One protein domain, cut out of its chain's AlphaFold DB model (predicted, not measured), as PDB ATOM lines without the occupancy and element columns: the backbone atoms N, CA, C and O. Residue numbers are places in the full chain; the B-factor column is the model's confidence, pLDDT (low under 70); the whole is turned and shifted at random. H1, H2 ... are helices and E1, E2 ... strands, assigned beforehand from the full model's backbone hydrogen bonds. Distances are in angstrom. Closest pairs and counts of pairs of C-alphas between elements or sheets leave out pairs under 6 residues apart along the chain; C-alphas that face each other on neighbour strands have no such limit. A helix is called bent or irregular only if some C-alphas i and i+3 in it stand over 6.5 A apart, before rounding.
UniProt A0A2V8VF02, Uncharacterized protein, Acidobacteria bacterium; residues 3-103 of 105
ATOM      1  N   ASP A   3     -19.811 -16.564 -23.922       95.25
ATOM      2  CA  ASP A   3     -20.589 -15.586 -24.679       95.25
ATOM      3  C   ASP A   3     -19.821 -14.278 -24.832       95.25
ATOM      4  O   ASP A   3     -19.356 -13.676 -23.861       95.25
ATOM      5  N   VAL A   4     -19.706 -13.816 -26.075       95.94
ATOM      6  CA  VAL A   4     -19.124 -12.514 -26.386       95.94
ATOM      7  C   VAL A   4     -20.226 -11.466 -26.370       95.94
ATOM      8  O   VAL A   4     -21.140 -11.481 -27.199       95.94
ATOM      9  N   LEU A   5     -20.116 -10.531 -25.431       95.75
ATOM     10  CA  LEU A   5     -21.073  -9.452 -25.224       95.75
ATOM     11  C   LEU A   5     -20.416  -8.089 -25.453       95.75
ATOM     12  O   LEU A   5     -19.195  -7.943 -25.375       95.75
ATOM     13  N   ARG A   6     -21.246  -7.076 -25.709       93.25
ATOM     14  CA  ARG A   6     -20.812  -5.689 -25.894       93.25
ATOM     15  C   ARG A   6     -21.477  -4.769 -24.853       93.25
ATOM     16  O   ARG A   6     -22.704  -4.611 -24.926       93.25
ATOM     17  N   PRO A   7     -20.721  -4.131 -23.937       93.62
ATOM     18  CA  PRO A   7     -21.272  -3.252 -22.902       93.62
ATOM     19  C   PRO A   7     -22.168  -2.142 -23.450       93.62
ATOM     20  O   PRO A   7     -23.254  -1.896 -22.930       93.62
ATOM     21  N   GLU A   8     -21.757  -1.519 -24.555       92.50
ATOM     22  CA  GLU A   8     -22.425  -0.362 -25.165       92.50
ATOM     23  C   GLU A   8     -23.813  -0.713 -25.724       92.50
ATOM     24  O   GLU A   8     -24.607   0.168 -26.040       92.50
ATOM     25  N   THR A   9     -24.126  -2.010 -25.829       89.06
ATOM     26  CA  THR A   9     -25.442  -2.526 -26.247       89.06
ATOM     27  C   THR A   9     -26.340  -2.905 -25.068       89.06
ATOM     28  O   THR A   9     -27.408  -3.489 -25.255       89.06
ATOM     29  N   GLY A  10     -25.905  -2.617 -23.838       93.38
ATOM     30  CA  GLY A  10     -26.607  -3.007 -22.618       93.38
ATOM     31  C   GLY A  10     -26.561  -4.510 -22.339       93.38
ATOM     32  O   GLY A  10     -27.449  -5.008 -21.655       93.38
ATOM     33  N   TRP A  11     -25.567  -5.230 -22.875       92.06
ATOM     34  CA  TRP A  11     -25.358  -6.675 -22.662       92.06
ATOM     35  C   TRP A  11     -26.486  -7.590 -23.170       92.06
ATOM     36  O   TRP A  11     -26.541  -8.759 -22.807       92.06
ATOM     37  N   ARG A  12     -27.396  -7.081 -24.010       92.88
ATOM     38  CA  ARG A  12     -28.614  -7.808 -24.422       92.88
ATOM     39  C   ARG A  12     -28.423  -8.741 -25.610       92.88
ATOM     40  O   ARG A  12     -29.274  -9.588 -25.858       92.88
ATOM     41  N   GLN A  13     -27.356  -8.548 -26.376       94.38
ATOM     42  CA  GLN A  13     -27.083  -9.313 -27.584       94.38
ATOM     43  C   GLN A  13     -25.830 -10.162 -27.403       94.38
ATOM     44  O   GLN A  13     -24.773  -9.645 -27.038       94.38
ATOM     45  N   ILE A  14     -25.954 -11.442 -27.745       96.75
ATOM     46  CA  ILE A  14     -24.825 -12.355 -27.919       96.75
ATOM     47  C   ILE A  14     -24.262 -12.140 -29.325       96.75
ATOM     48  O   ILE A  14     -24.974 -12.268 -30.322       96.75
ATOM     49  N   TRP A  15     -22.985 -11.765 -29.401       96.94
ATOM     50  CA  TRP A  15     -22.296 -11.494 -30.666       96.94
ATOM     51  C   TRP A  15     -21.634 -12.740 -31.248       96.94
ATOM     52  O   TRP A  15     -21.509 -12.854 -32.469       96.94
ATOM     53  N   ALA A  16     -21.220 -13.652 -30.374       97.88
ATOM     54  CA  ALA A  16     -20.742 -14.984 -30.697       97.88
ATOM     55  C   ALA A  16     -20.834 -15.856 -29.446       97.88
ATOM     56  O   ALA A  16     -20.504 -15.385 -28.355       97.88
ATOM     57  N   THR A  17     -21.188 -17.122 -29.625       97.56
ATOM     58  CA  THR A  17     -20.978 -18.150 -28.607       97.56
ATOM     59  C   THR A  17     -19.805 -19.028 -29.022       97.56
ATOM     60  O   THR A  17     -19.805 -19.638 -30.094       97.56
ATOM     61  N   ILE A  18     -18.782 -19.076 -28.175       96.19
ATOM     62  CA  ILE A  18     -17.569 -19.864 -28.387       96.19
ATOM     63  C   ILE A  18     -17.552 -20.993 -27.360       96.19
ATOM     64  O   ILE A  18     -17.663 -20.765 -26.153       96.19
ATOM     65  N   SER A  19     -17.383 -22.217 -27.836       92.69
ATOM     66  CA  SER A  19     -17.140 -23.379 -26.985       92.69
ATOM     67  C   SER A  19     -15.660 -23.746 -27.023       92.69
ATOM     68  O   SER A  19     -14.932 -23.359 -27.936       92.69
ATOM     69  N   TYR A  20     -15.192 -24.423 -25.972       91.31
ATOM     70  CA  TYR A  20     -13.795 -24.824 -25.836       91.31
ATOM     71  C   TYR A  20     -13.715 -26.271 -25.372       91.31
ATOM     72  O   TYR A  20     -14.151 -26.579 -24.261       91.31
ATOM     73  N   GLY A  21     -13.145 -27.145 -26.200       89.88
ATOM     74  CA  GLY A  21     -12.866 -28.518 -25.800       89.88
ATOM     75  C   GLY A  21     -11.547 -28.635 -25.048       89.88
ATOM     76  O   GLY A  21     -10.480 -28.547 -25.659       89.88
ATOM     77  N   TRP A  22     -11.625 -28.814 -23.729       87.38
ATOM     78  CA  TRP A  22     -10.473 -28.924 -22.827       87.38
ATOM     79  C   TRP A  22      -9.824 -30.308 -22.823       87.38
ATOM     80  O   TRP A  22      -8.652 -30.429 -22.476       87.38
ATOM     81  N   GLU A  23     -10.575 -31.338 -23.203       87.50
ATOM     82  CA  GLU A  23     -10.168 -32.722 -23.001       87.50
ATOM     83  C   GLU A  23      -9.289 -33.262 -24.139       87.50
ATOM     84  O   GLU A  23      -9.108 -32.662 -25.209       87.50
ATOM     85  N   SER A  24      -8.701 -34.432 -23.901       86.12
ATOM     86  CA  SER A  24      -7.933 -35.137 -24.921       86.12
ATOM     87  C   SER A  24      -8.831 -35.603 -26.073       86.12
ATOM     88  O   SER A  24     -10.039 -35.785 -25.932       86.12
ATOM     89  N   LEU A  25      -8.229 -35.857 -27.239       85.50
ATOM     90  CA  LEU A  25      -8.974 -36.443 -28.359       85.50
ATOM     91  C   LEU A  25      -9.550 -37.815 -27.985       85.50
ATOM     92  O   LEU A  25     -10.646 -38.146 -28.418       85.50
ATOM     93  N   ASP A  26      -8.851 -38.593 -27.155       84.50
ATOM     94  CA  ASP A  26      -9.329 -39.901 -26.690       84.50
ATOM     95  C   ASP A  26     -10.544 -39.794 -25.773       84.50
ATOM     96  O   ASP A  26     -11.429 -40.646 -25.842       84.50
ATOM     97  N   PHE A  27     -10.616 -38.747 -24.947       85.62
ATOM     98  CA  PHE A  27     -11.826 -38.447 -24.192       85.62
ATOM     99  C   PHE A  27     -12.996 -38.198 -25.148       85.62
ATOM    100  O   PHE A  27     -14.016 -38.874 -25.053       85.62
ATOM    101  N   TYR A  28     -12.831 -37.294 -26.120       82.31
ATOM    102  CA  TYR A  28     -13.905 -36.950 -27.055       82.31
ATOM    103  C   TYR A  28     -14.310 -38.113 -27.965       82.31
ATOM    104  O   TYR A  28     -15.493 -38.268 -28.247       82.31
ATOM    105  N   ARG A  29     -13.377 -38.993 -28.345       83.06
ATOM    106  CA  ARG A  29     -13.677 -40.249 -29.058       83.06
ATOM    107  C   ARG A  29     -14.572 -41.193 -28.256       83.06
ATOM    108  O   ARG A  29     -15.373 -41.905 -28.847       83.06
ATOM    109  N   LYS A  30     -14.403 -41.242 -26.931       82.94
ATOM    110  CA  LYS A  30     -15.218 -42.077 -26.034       82.94
ATOM    111  C   LYS A  30     -16.546 -41.416 -25.669       82.94
ATOM    112  O   LYS A  30     -17.515 -42.119 -25.407       82.94
ATOM    113  N   TRP A  31     -16.561 -40.088 -25.595       77.00
ATOM    114  CA  TRP A  31     -17.712 -39.301 -25.163       77.00
ATOM    115  C   TRP A  31     -18.707 -39.007 -26.294       77.00
ATOM    116  O   TRP A  31     -19.911 -38.978 -26.053       77.00
ATOM    117  N   GLY A  32     -18.221 -38.786 -27.517       69.19
ATOM    118  CA  GLY A  32     -19.057 -38.462 -28.670       69.19
ATOM    119  C   GLY A  32     -19.899 -39.645 -29.157       69.19
ATOM    120  O   GLY A  32     -19.451 -40.791 -29.160       69.19
ATOM    121  N   ALA A  33     -21.118 -39.357 -29.625       55.69
ATOM    122  CA  ALA A  33     -21.837 -40.265 -30.516       55.69
ATOM    123  C   ALA A  33     -21.045 -40.421 -31.829       55.69
ATOM    124  O   ALA A  33     -20.280 -39.530 -32.196       55.69
ATOM    125  N   ALA A  34     -21.235 -41.534 -32.540       53.53
ATOM    126  CA  ALA A  34     -20.417 -41.962 -33.684       53.53
ATOM    127  C   ALA A  34     -20.248 -40.943 -34.844       53.53
ATOM    128  O   ALA A  34     -19.403 -41.167 -35.707       53.53
ATOM    129  N   ASP A  35     -20.998 -39.835 -34.850       58.06
ATOM    130  CA  ASP A  35     -21.104 -38.889 -35.968       58.06
ATOM    131  C   ASP A  35     -20.363 -37.545 -35.780       58.06
ATOM    132  O   ASP A  35     -20.336 -36.739 -36.709       58.06
ATOM    133  N   SER A  36     -19.753 -37.258 -34.620       64.75
ATOM    134  CA  SER A  36     -18.986 -36.010 -34.415       64.75
ATOM    135  C   SER A  36     -17.479 -36.244 -34.519       64.75
ATOM    136  O   SER A  36     -16.950 -37.055 -33.760       64.75
ATOM    137  N   ASP A  37     -16.772 -35.502 -35.383       75.12
ATOM    138  CA  ASP A  37     -15.304 -35.541 -35.427       75.12
ATOM    139  C   ASP A  37     -14.715 -34.911 -34.143       75.12
ATOM    140  O   ASP A  37     -14.899 -33.715 -33.895       75.12
ATOM    141  N   PRO A  38     -13.979 -35.676 -33.315       70.19
ATOM    142  CA  PRO A  38     -13.332 -35.168 -32.107       70.19
ATOM    143  C   PRO A  38     -12.384 -33.988 -32.359       70.19
ATOM    144  O   PRO A  38     -12.193 -33.163 -31.464       70.19
ATOM    145  N   ILE A  39     -11.794 -33.893 -33.555       72.50
ATOM    146  CA  ILE A  39     -10.902 -32.792 -33.943       72.50
ATOM    147  C   ILE A  39     -11.654 -31.460 -33.938       72.50
ATOM    148  O   ILE A  39     -11.121 -30.472 -33.437       72.50
ATOM    149  N   GLU A  40     -12.901 -31.446 -34.407       76.31
ATOM    150  CA  GLU A  40     -13.737 -30.238 -34.486       76.31
ATOM    151  C   GLU A  40     -14.124 -29.707 -33.100       76.31
ATOM    152  O   GLU A  40     -14.384 -28.518 -32.922       76.31
ATOM    153  N   THR A  41     -14.135 -30.585 -32.095       77.94
ATOM    154  CA  THR A  41     -14.530 -30.232 -30.726       77.94
ATOM    155  C   THR A  41     -13.365 -29.808 -29.838       77.94
ATOM    156  O   THR A  41     -13.602 -29.200 -28.796       77.94
ATOM    157  N   LYS A  42     -12.112 -30.099 -30.218       86.88
ATOM    158  CA  LYS A  42     -10.934 -29.777 -29.401       86.88
ATOM    159  C   LYS A  42     -10.502 -28.321 -29.588       86.88
ATOM    160  O   LYS A  42     -10.298 -27.851 -30.704       86.88
ATOM    161  N   GLY A  43     -10.250 -27.626 -28.477       90.56
ATOM    162  CA  GLY A  43      -9.888 -26.207 -28.498       90.56
ATOM    163  C   GLY A  43     -11.085 -25.298 -28.804       90.56
ATOM    164  O   GLY A  43     -12.226 -25.720 -28.621       90.56
ATOM    165  N   PRO A  44     -10.857 -24.034 -29.207       93.75
ATOM    166  CA  PRO A  44     -11.930 -23.067 -29.408       93.75
ATOM    167  C   PRO A  44     -12.631 -23.231 -30.764       93.75
ATOM    168  O   PRO A  44     -11.988 -23.166 -31.819       93.75
ATOM    169  N   TYR A  45     -13.958 -23.317 -30.736       93.69
ATOM    170  CA  TYR A  45     -14.810 -23.395 -31.925       93.69
ATOM    171  C   TYR A  45     -16.100 -22.581 -31.753       93.69
ATOM    172  O   TYR A  45     -16.490 -22.223 -30.638       93.69
ATOM    173  N   LEU A  46     -16.752 -22.247 -32.871       95.50
ATOM    174  CA  LEU A  46     -18.077 -21.624 -32.838       95.50
ATOM    175  C   LEU A  46     -19.118 -22.689 -32.526       95.50
ATOM    176  O   LEU A  46     -19.260 -23.655 -33.270       95.50
ATOM    177  N   ASP A  47     -19.871 -22.476 -31.459       91.50
ATOM    178  CA  ASP A  47     -20.995 -23.336 -31.132       91.50
ATOM    179  C   ASP A  47     -22.188 -22.953 -32.018       91.50
ATOM    180  O   ASP A  47     -22.884 -21.964 -31.769       91.50
ATOM    181  N   THR A  48     -22.369 -23.686 -33.115       88.12
ATOM    182  CA  THR A  48     -23.377 -23.391 -34.146       88.12
ATOM    183  C   THR A  48     -24.809 -23.644 -33.684       88.12
ATOM    184  O   THR A  48     -25.740 -23.178 -34.339       88.12
ATOM    185  N   LEU A  49     -24.997 -24.332 -32.553       90.44
ATOM    186  CA  LEU A  49     -26.306 -24.524 -31.927       90.44
ATOM    187  C   LEU A  49     -26.739 -23.306 -31.099       90.44
ATOM    188  O   LEU A  49     -27.895 -23.217 -30.689       90.44
ATOM    189  N   ASN A  50     -25.824 -22.363 -30.870       93.81
ATOM    190  CA  ASN A  50     -26.045 -21.149 -30.099       93.81
ATOM    191  C   ASN A  50     -26.015 -19.888 -30.984       93.81
ATOM    192  O   ASN A  50     -25.567 -19.942 -32.133       93.81
ATOM    193  N   PRO A  51     -26.501 -18.731 -30.488       95.38
ATOM    194  CA  PRO A  51     -26.549 -17.500 -31.269       95.38
ATOM    195  C   PRO A  51     -25.186 -17.089 -31.843       95.38
ATOM    196  O   PRO A  51     -24.183 -16.975 -31.141       95.38
ATOM    197  N   GLN A  52     -25.178 -16.800 -33.142       97.25
ATOM    198  CA  GLN A  52     -24.021 -16.285 -33.865       97.25
ATOM    199  C   GLN A  52     -24.402 -15.029 -34.646       97.25
ATOM    200  O   GLN A  52     -25.562 -14.809 -34.998       97.25
ATOM    201  N   THR A  53     -23.407 -14.207 -34.958       96.62
ATOM    202  CA  THR A  53     -23.565 -13.062 -35.856       96.62
ATOM    203  C   THR A  53     -22.568 -13.156 -37.004       96.62
ATOM    204  O   THR A  53     -21.647 -13.972 -37.000       96.62
ATOM    205  N   LYS A  54     -22.673 -12.250 -37.981       97.50
ATOM    206  CA  LYS A  54     -21.664 -12.120 -39.046       97.50
ATOM    207  C   LYS A  54     -20.246 -11.812 -38.531       97.50
ATOM    208  O   LYS A  54     -19.295 -11.887 -39.300       97.50
ATOM    209  N   TYR A  55     -20.097 -11.439 -37.256       97.25
ATOM    210  CA  TYR A  55     -18.811 -11.132 -36.629       97.25
ATOM    211  C   TYR A  55     -18.184 -12.331 -35.910       97.25
ATOM    212  O   TYR A  55     -17.030 -12.240 -35.491       97.25
ATOM    213  N   SER A  56     -18.900 -13.453 -35.781       97.69
ATOM    214  CA  SER A  56     -18.476 -14.593 -34.966       97.69
ATOM    215  C   SER A  56     -17.099 -15.132 -35.335       97.69
ATOM    216  O   SER A  56     -16.270 -15.330 -34.452       97.69
ATOM    217  N   SER A  57     -16.794 -15.285 -36.625       97.69
ATOM    218  CA  SER A  57     -15.481 -15.778 -37.062       97.69
ATOM    219  C   SER A  57     -14.335 -14.839 -36.665       97.69
ATOM    220  O   SER A  57     -13.268 -15.296 -36.260       97.69
ATOM    221  N   ALA A  58     -14.551 -13.521 -36.732       98.31
ATOM    222  CA  ALA A  58     -13.551 -12.544 -36.305       98.31
ATOM    223  C   ALA A  58     -13.345 -12.581 -34.782       98.31
ATOM    224  O   ALA A  58     -12.211 -12.525 -34.309       98.31
ATOM    225  N   LEU A  59     -14.431 -12.735 -34.020       97.88
ATOM    226  CA  LEU A  59     -14.385 -12.860 -32.563       97.88
ATOM    227  C   LEU A  59     -13.714 -14.165 -32.117       97.88
ATOM    228  O   LEU A  59     -12.932 -14.145 -31.171       97.88
ATOM    229  N   LEU A  60     -13.933 -15.274 -32.831       97.56
ATOM    230  CA  LEU A  60     -13.208 -16.524 -32.597       97.56
ATOM    231  C   LEU A  60     -11.704 -16.354 -32.843       97.56
ATOM    232  O   LEU A  60     -10.897 -16.833 -32.052       97.56
ATOM    233  N   ASN A  61     -11.307 -15.649 -33.904       98.06
ATOM    234  CA  ASN A  61      -9.892 -15.383 -34.171       98.06
ATOM    235  C   ASN A  61      -9.259 -14.472 -33.109       98.06
ATOM    236  O   ASN A  61      -8.134 -14.731 -32.684       98.06
ATOM    237  N   LEU A  62      -9.987 -13.462 -32.623       97.44
ATOM    238  CA  LEU A  62      -9.548 -12.667 -31.475       97.44
ATOM    239  C   LEU A  62      -9.386 -13.546 -30.231       97.44
ATOM    240  O   LEU A  62      -8.375 -13.460 -29.543       97.44
ATOM    241  N   PHE A  63     -10.345 -14.428 -29.958       96.69
ATOM    242  CA  PHE A  63     -10.256 -15.349 -28.832       96.69
ATOM    243  C   PHE A  63      -9.045 -16.287 -28.949       96.69
ATOM    244  O   PHE A  63      -8.304 -16.442 -27.982       96.69
ATOM    245  N   ARG A  64      -8.774 -16.834 -30.144       96.19
ATOM    246  CA  ARG A  64      -7.566 -17.630 -30.446       96.19
ATOM    247  C   ARG A  64      -6.271 -16.866 -30.179       96.19
ATOM    248  O   ARG A  64      -5.300 -17.467 -29.738       96.19
ATOM    249  N   PHE A  65      -6.253 -15.560 -30.430       97.12
ATOM    250  CA  PHE A  65      -5.127 -14.705 -30.070       97.12
ATOM    251  C   PHE A  65      -5.009 -14.527 -28.546       97.12
ATOM    252  O   PHE A  65      -3.925 -14.688 -27.996       97.12
ATOM    253  N   LEU A  66      -6.115 -14.275 -27.836       95.31
ATOM    254  CA  LEU A  66      -6.111 -14.085 -26.376       95.31
ATOM    255  C   LEU A  66      -5.616 -15.321 -25.611       95.31
ATOM    256  O   LEU A  66      -4.875 -15.186 -24.637       95.31
ATOM    257  N   ILE A  67      -5.983 -16.524 -26.056       94.31
ATOM    258  CA  ILE A  67      -5.544 -17.783 -25.431       94.31
ATOM    259  C   ILE A  67      -4.075 -18.135 -25.710       94.31
ATOM    260  O   ILE A  67      -3.599 -19.155 -25.230       94.31
ATOM    261  N   GLN A  68      -3.331 -17.308 -26.449       95.19
ATOM    262  CA  GLN A  68      -1.869 -17.427 -26.496       95.19
ATOM    263  C   GLN A  68      -1.223 -16.984 -25.175       95.19
ATOM    264  O   GLN A  68      -0.063 -17.297 -24.929       95.19
ATOM    265  N   SER A  69      -1.961 -16.269 -24.314       96.38
ATOM    266  CA  SER A  69      -1.518 -15.920 -22.965       96.38
ATOM    267  C   SER A  69      -1.643 -17.125 -22.017       96.38
ATOM    268  O   SER A  69      -2.769 -17.567 -21.752       96.38
ATOM    269  N   PRO A  70      -0.531 -17.614 -21.432       93.56
ATOM    270  CA  PRO A  70      -0.563 -18.733 -20.490       93.56
ATOM    271  C   PRO A  70      -1.427 -18.444 -19.257       93.56
ATOM    272  O   PRO A  70      -2.248 -19.271 -18.868       93.56
ATOM    273  N   ASP A  71      -1.325 -17.237 -18.692       95.56
ATOM    274  CA  ASP A  71      -2.119 -16.821 -17.528       95.56
ATOM    275  C   ASP A  71      -3.621 -16.777 -17.837       95.56
ATOM    276  O   ASP A  71      -4.468 -17.073 -16.986       95.56
ATOM    277  N   TYR A  72      -3.976 -16.403 -19.072       93.75
ATOM    278  CA  TYR A  72      -5.367 -16.389 -19.501       93.75
ATOM    279  C   TYR A  72      -5.928 -17.807 -19.614       93.75
ATOM    280  O   TYR A  72      -7.015 -18.073 -19.095       93.75
ATOM    281  N   VAL A  73      -5.165 -18.723 -20.214       92.19
ATOM    282  CA  VAL A  73      -5.530 -20.142 -20.320       92.19
ATOM    283  C   VAL A  73      -5.640 -20.792 -18.943       92.19
ATOM    284  O   VAL A  73      -6.652 -21.436 -18.668       92.19
ATOM    285  N   ALA A  74      -4.679 -20.558 -18.048       92.38
ATOM    286  CA  ALA A  74      -4.687 -21.118 -16.697       92.38
ATOM    287  C   ALA A  74      -5.951 -20.724 -15.913       92.38
ATOM    288  O   ALA A  74      -6.552 -21.542 -15.211       92.38
ATOM    289  N   ARG A  75      -6.416 -19.477 -16.071       93.44
ATOM    290  CA  ARG A  75      -7.681 -19.023 -15.478       93.44
ATOM    291  C   ARG A  75      -8.899 -19.755 -16.044       93.44
ATOM    292  O   ARG A  75      -9.784 -20.121 -15.270       93.44
ATOM    293  N   LEU A  76      -8.962 -19.956 -17.361       91.19
ATOM    294  CA  LEU A  76     -10.067 -20.679 -17.996       91.19
ATOM    295  C   LEU A  76     -10.096 -22.156 -17.578       91.19
ATOM    296  O   LEU A  76     -11.162 -22.675 -17.258       91.19
ATOM    297  N   GLN A  77      -8.931 -22.804 -17.505       89.88
ATOM    298  CA  GLN A  77      -8.800 -24.183 -17.029       89.88
ATOM    299  C   GLN A  77      -9.242 -24.317 -15.574       89.88
ATOM    300  O   GLN A  77     -10.043 -25.190 -15.255       89.88
ATOM    301  N   ARG A  78      -8.788 -23.415 -14.691       91.69
ATOM    302  CA  ARG A  78      -9.228 -23.399 -13.289       91.69
ATOM    303  C   ARG A  78     -10.748 -23.305 -13.180       91.69
ATOM    304  O   ARG A  78     -11.339 -24.011 -12.370       91.69
ATOM    305  N   HIS A  79     -11.370 -22.449 -13.987       89.94
ATOM    306  CA  HIS A  79     -12.822 -22.332 -14.026       89.94
ATOM    307  C   HIS A  79     -13.478 -23.637 -14.488       89.94
ATOM    308  O   HIS A  79     -14.369 -24.121 -13.805       89.94
ATOM    309  N   TYR A  80     -13.006 -24.249 -15.581       88.88
ATOM    310  CA  TYR A  80     -13.516 -25.539 -16.061       88.88
ATOM    311  C   TYR A  80     -13.405 -26.651 -15.006       88.88
ATOM    312  O   TYR A  80     -14.373 -27.375 -14.772       88.88
ATOM    313  N   HIS A  81     -12.270 -26.745 -14.308       85.62
ATOM    314  CA  HIS A  81     -12.064 -27.744 -13.260       85.62
ATOM    315  C   HIS A  81     -13.050 -27.609 -12.101       85.62
ATOM    316  O   HIS A  81     -13.532 -28.629 -11.628       85.62
ATOM    317  N   MET A  82     -13.429 -26.391 -11.699       88.69
ATOM    318  CA  MET A  82     -14.462 -26.198 -10.667       88.69
ATOM    319  C   MET A  82     -15.808 -26.837 -11.052       88.69
ATOM    320  O   MET A  82     -16.558 -27.249 -10.175       88.69
ATOM    321  N   PHE A  83     -16.121 -26.943 -12.348       85.12
ATOM    322  CA  PHE A  83     -17.332 -27.629 -12.817       85.12
ATOM    323  C   PHE A  83     -17.151 -29.139 -12.981       85.12
ATOM    324  O   PHE A  83     -18.131 -29.876 -12.895       85.12
ATOM    325  N   ARG A  84     -15.927 -29.606 -13.240       82.31
ATOM    326  CA  ARG A  84     -15.624 -31.038 -13.373       82.31
ATOM    327  C   ARG A  84     -15.426 -31.722 -12.029       82.31
ATOM    328  O   ARG A  84     -15.822 -32.869 -11.894       82.31
ATOM    329  N   GLU A  85     -14.902 -31.012 -11.033       84.62
ATOM    330  CA  GLU A  85     -14.583 -31.542  -9.705       84.62
ATOM    331  C   GLU A  85     -15.749 -32.305  -9.048       84.62
ATOM    332  O   GLU A  85     -15.504 -33.408  -8.572       84.62
ATOM    333  N   PRO A  86     -17.017 -31.847  -9.078       84.38
ATOM    334  CA  PRO A  86     -18.127 -32.633  -8.529       84.38
ATOM    335  C   PRO A  86     -18.442 -33.904  -9.330       84.38
ATOM    336  O   PRO A  86     -18.864 -34.900  -8.758       84.38
ATOM    337  N   VAL A  87     -18.239 -33.875 -10.652       78.00
ATOM    338  CA  VAL A  87     -18.487 -35.022 -11.544       78.00
ATOM    339  C   VAL A  87     -17.373 -36.063 -11.414       78.00
ATOM    340  O   VAL A  87     -17.625 -37.263 -11.476       78.00
ATOM    341  N   ASP A  88     -16.142 -35.598 -11.215       71.75
ATOM    342  CA  ASP A  88     -14.954 -36.438 -11.090       71.75
ATOM    343  C   ASP A  88     -14.727 -36.903  -9.645       71.75
ATOM    344  O   ASP A  88     -14.168 -37.973  -9.428       71.75
ATOM    345  N   GLY A  89     -15.198 -36.150  -8.647       58.25
ATOM    346  CA  GLY A  89     -15.112 -36.477  -7.222       58.25
ATOM    347  C   GLY A  89     -15.907 -37.722  -6.820       58.25
ATOM    348  O   GLY A  89     -15.547 -38.382  -5.849       58.25
ATOM    349  N   GLU A  90     -16.916 -38.114  -7.604       50.41
ATOM    350  CA  GLU A  90     -17.576 -39.421  -7.460       50.41
ATOM    351  C   GLU A  90     -16.749 -40.585  -8.054       50.41
ATOM    352  O   GLU A  90     -17.063 -41.748  -7.807       50.41
ATOM    353  N   HIS A  91     -15.660 -40.299  -8.783       51.19
ATOM    354  CA  HIS A  91     -14.799 -41.289  -9.446       51.19
ATOM    355  C   HIS A  91     -13.294 -41.219  -9.088       51.19
ATOM    356  O   HIS A  91     -12.547 -42.116  -9.482       51.19
ATOM    357  N   TYR A  92     -12.808 -40.217  -8.342       46.56
ATOM    358  CA  TYR A  92     -11.366 -39.984  -8.149       46.56
ATOM    359  C   TYR A  92     -10.835 -40.437  -6.777       46.56
ATOM    360  O   TYR A  92     -10.567 -39.642  -5.880       46.56
ATOM    361  N   MET A  93     -10.583 -41.740  -6.645       35.09
ATOM    362  CA  MET A  93      -9.557 -42.276  -5.743       35.09
ATOM    363  C   MET A  93      -8.456 -42.916  -6.592       35.09
ATOM    364  O   MET A  93      -8.463 -44.129  -6.762       35.09
ATOM    365  N   SER A  94      -7.537 -42.116  -7.156       45.41
ATOM    366  CA  SER A  94      -6.170 -42.553  -7.519       45.41
ATOM    367  C   SER A  94      -5.342 -41.447  -8.207       45.41
ATOM    368  O   SER A  94      -5.451 -41.234  -9.408       45.41
ATOM    369  N   GLY A  95      -4.429 -40.825  -7.452       42.16
ATOM    370  CA  GLY A  95      -2.994 -40.840  -7.791       42.16
ATOM    371  C   GLY A  95      -2.418 -39.909  -8.875       42.16
ATOM    372  O   GLY A  95      -2.344 -40.260 -10.040       42.16
ATOM    373  N   THR A  96      -1.815 -38.797  -8.435       41.19
ATOM    374  CA  THR A  96      -0.415 -38.396  -8.756       41.19
ATOM    375  C   THR A  96       0.112 -38.307 -10.210       41.19
ATOM    376  O   THR A  96       1.326 -38.319 -10.387       41.19
ATOM    377  N   GLU A  97      -0.703 -38.115 -11.250       47.34
ATOM    378  CA  GLU A  97      -0.186 -37.845 -12.620       47.34
ATOM    379  C   GLU A  97      -0.021 -36.341 -12.964       47.34
ATOM    380  O   GLU A  97       0.670 -35.966 -13.914       47.34
ATOM    381  N   TRP A  98      -0.590 -35.443 -12.152       47.38
ATOM    382  CA  TRP A  98      -0.781 -34.027 -12.515       47.38
ATOM    383  C   TRP A  98       0.470 -33.137 -12.490       47.38
ATOM    384  O   TRP A  98       0.571 -32.212 -13.297       47.38
ATOM    385  N   LEU A  99       1.462 -33.424 -11.640       40.25
ATOM    386  CA  LEU A  99       2.728 -32.673 -11.648       40.25
ATOM    387  C   LEU A  99       3.558 -32.934 -12.917       40.25
ATOM    388  O   LEU A  99       4.370 -32.098 -13.296       40.25
ATOM    389  N   LEU A 100       3.340 -34.066 -13.593       37.31
ATOM    390  CA  LEU A 100       4.086 -34.437 -14.796       37.31
ATOM    391  C   LEU A 100       3.410 -33.940 -16.079       37.31
ATOM    392  O   LEU A 100       4.107 -33.605 -17.036       37.31
ATOM    393  N   ALA A 101       2.077 -33.824 -16.088       39.94
ATOM    394  CA  ALA A 101       1.335 -33.282 -17.224       39.94
ATOM    395  C   ALA A 101       1.462 -31.754 -17.328       39.94
ATOM    396  O   ALA A 101       1.642 -31.240 -18.423       39.94
ATOM    397  N   ALA A 102       1.445 -31.015 -16.213       39.25
ATOM    398  CA  ALA A 102       1.526 -29.548 -16.232       39.25
ATOM    399  C   ALA A 102       2.887 -28.988 -16.708       39.25
ATOM    400  O   ALA A 102       2.981 -27.812 -17.040       39.25
ATOM    401  N   VAL A 103       3.936 -29.818 -16.753       33.03
ATOM    402  CA  VAL A 103       5.315 -29.413 -17.097       33.03
ATOM    403  C   VAL A 103       5.699 -29.802 -18.539       33.03
ATOM    404  O   VAL A 103       6.811 -29.529 -18.980       33.03
TER     405      VAL A 103
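What this domain is: This is residues 3 to 103 of the 105 residues of an uncharacterized protein of Acidobacteria bacterium (UniProt A0A2V8VF02). A small antiparallel sheet of three strands has one helix, H3, packed over one face, while a long kinked helix, H4, leads away from H3 into a free tail that ends with the short H5. The short helices H1 and H2 sit together in the excursion between E2 and E3, and the turn between E1 and E2 sticks out with residues 7 to 12. The 101 printed residues hold five named helices and three named strands, in the order E1, E2, H1, H2, E3, H3, H4, H5; the sheet's order is E1, E2, E3, and the class is mixed, helices and strands. The whole is loose, with a radius of gyration of the C-alphas of 16.2 A and spans of 48 by 34 by 24 A.

Where its parts are: E1 is residues 3 to 5, beginning at C-alpha 3 (-20.589, -15.586, -24.679). E2, residues 14 to 21, is 20.2 A long. H1 is residues 25 to 31, H2 residues 38 to 41 and E3 residues 43 to 46. H3, residues 56 to 66, is 15.1 A long and begins at C-alpha 56 (-18.476, -14.593, -34.966). H4, residues 70 to 89, is 26.5 A long, with a kink of 44 degrees near residue 83; it is irregular, but only just, C-alphas 83 and 86 being 6.6 A apart. H5 is residues 98 to 101, ending at C-alpha 101 (1.335, -33.282, -17.224).

How they stand to each other: E1 and E2 form an antiparallel hairpin, with N 4 and O 16 within hydrogen-bond range at 2.9 A. The pairing is staggered: E2 pairs with E1 over residues 14 to 17 and with antiparallel E3 over residues 18 to 21, where N 19 and O 45 are 2.9 A apart. H1 touches H2, the closest C-alphas being those of Tyr 28 and Pro 38, 5.4 A apart. H2 only grazes the sheet, and H1 is not on it. H3 is on one face of the sheet, two layers with helix over strands, at a height over the sheet of 8.2 A; the closest C-alphas of H3 and E2 are those of Ser 56 and Ala 16, 4.8 A apart. H3 and H4 are close but not clearly touching, about perpendicular at 79 degrees, with the C-alphas of Leu 66 and Tyr 72 closest at 7.3 A. H5 is apart from H4. Every O i to N i+4 pair is within hydrogen-bond range in H1 and H3, and 13 of 16 are in H4; H2 and H5 are too short for such a pair.

The domain as a whole: The two C-alphas farthest apart, those of Glu 8 and Ser 94, are 48.5 A apart. The printed part has no cut, and none of its links is long. Residues 82 to 103 stand free. Mean pLDDT of the printed part is 82.1, with residues 32 to 36 and 89 to 103 under 70.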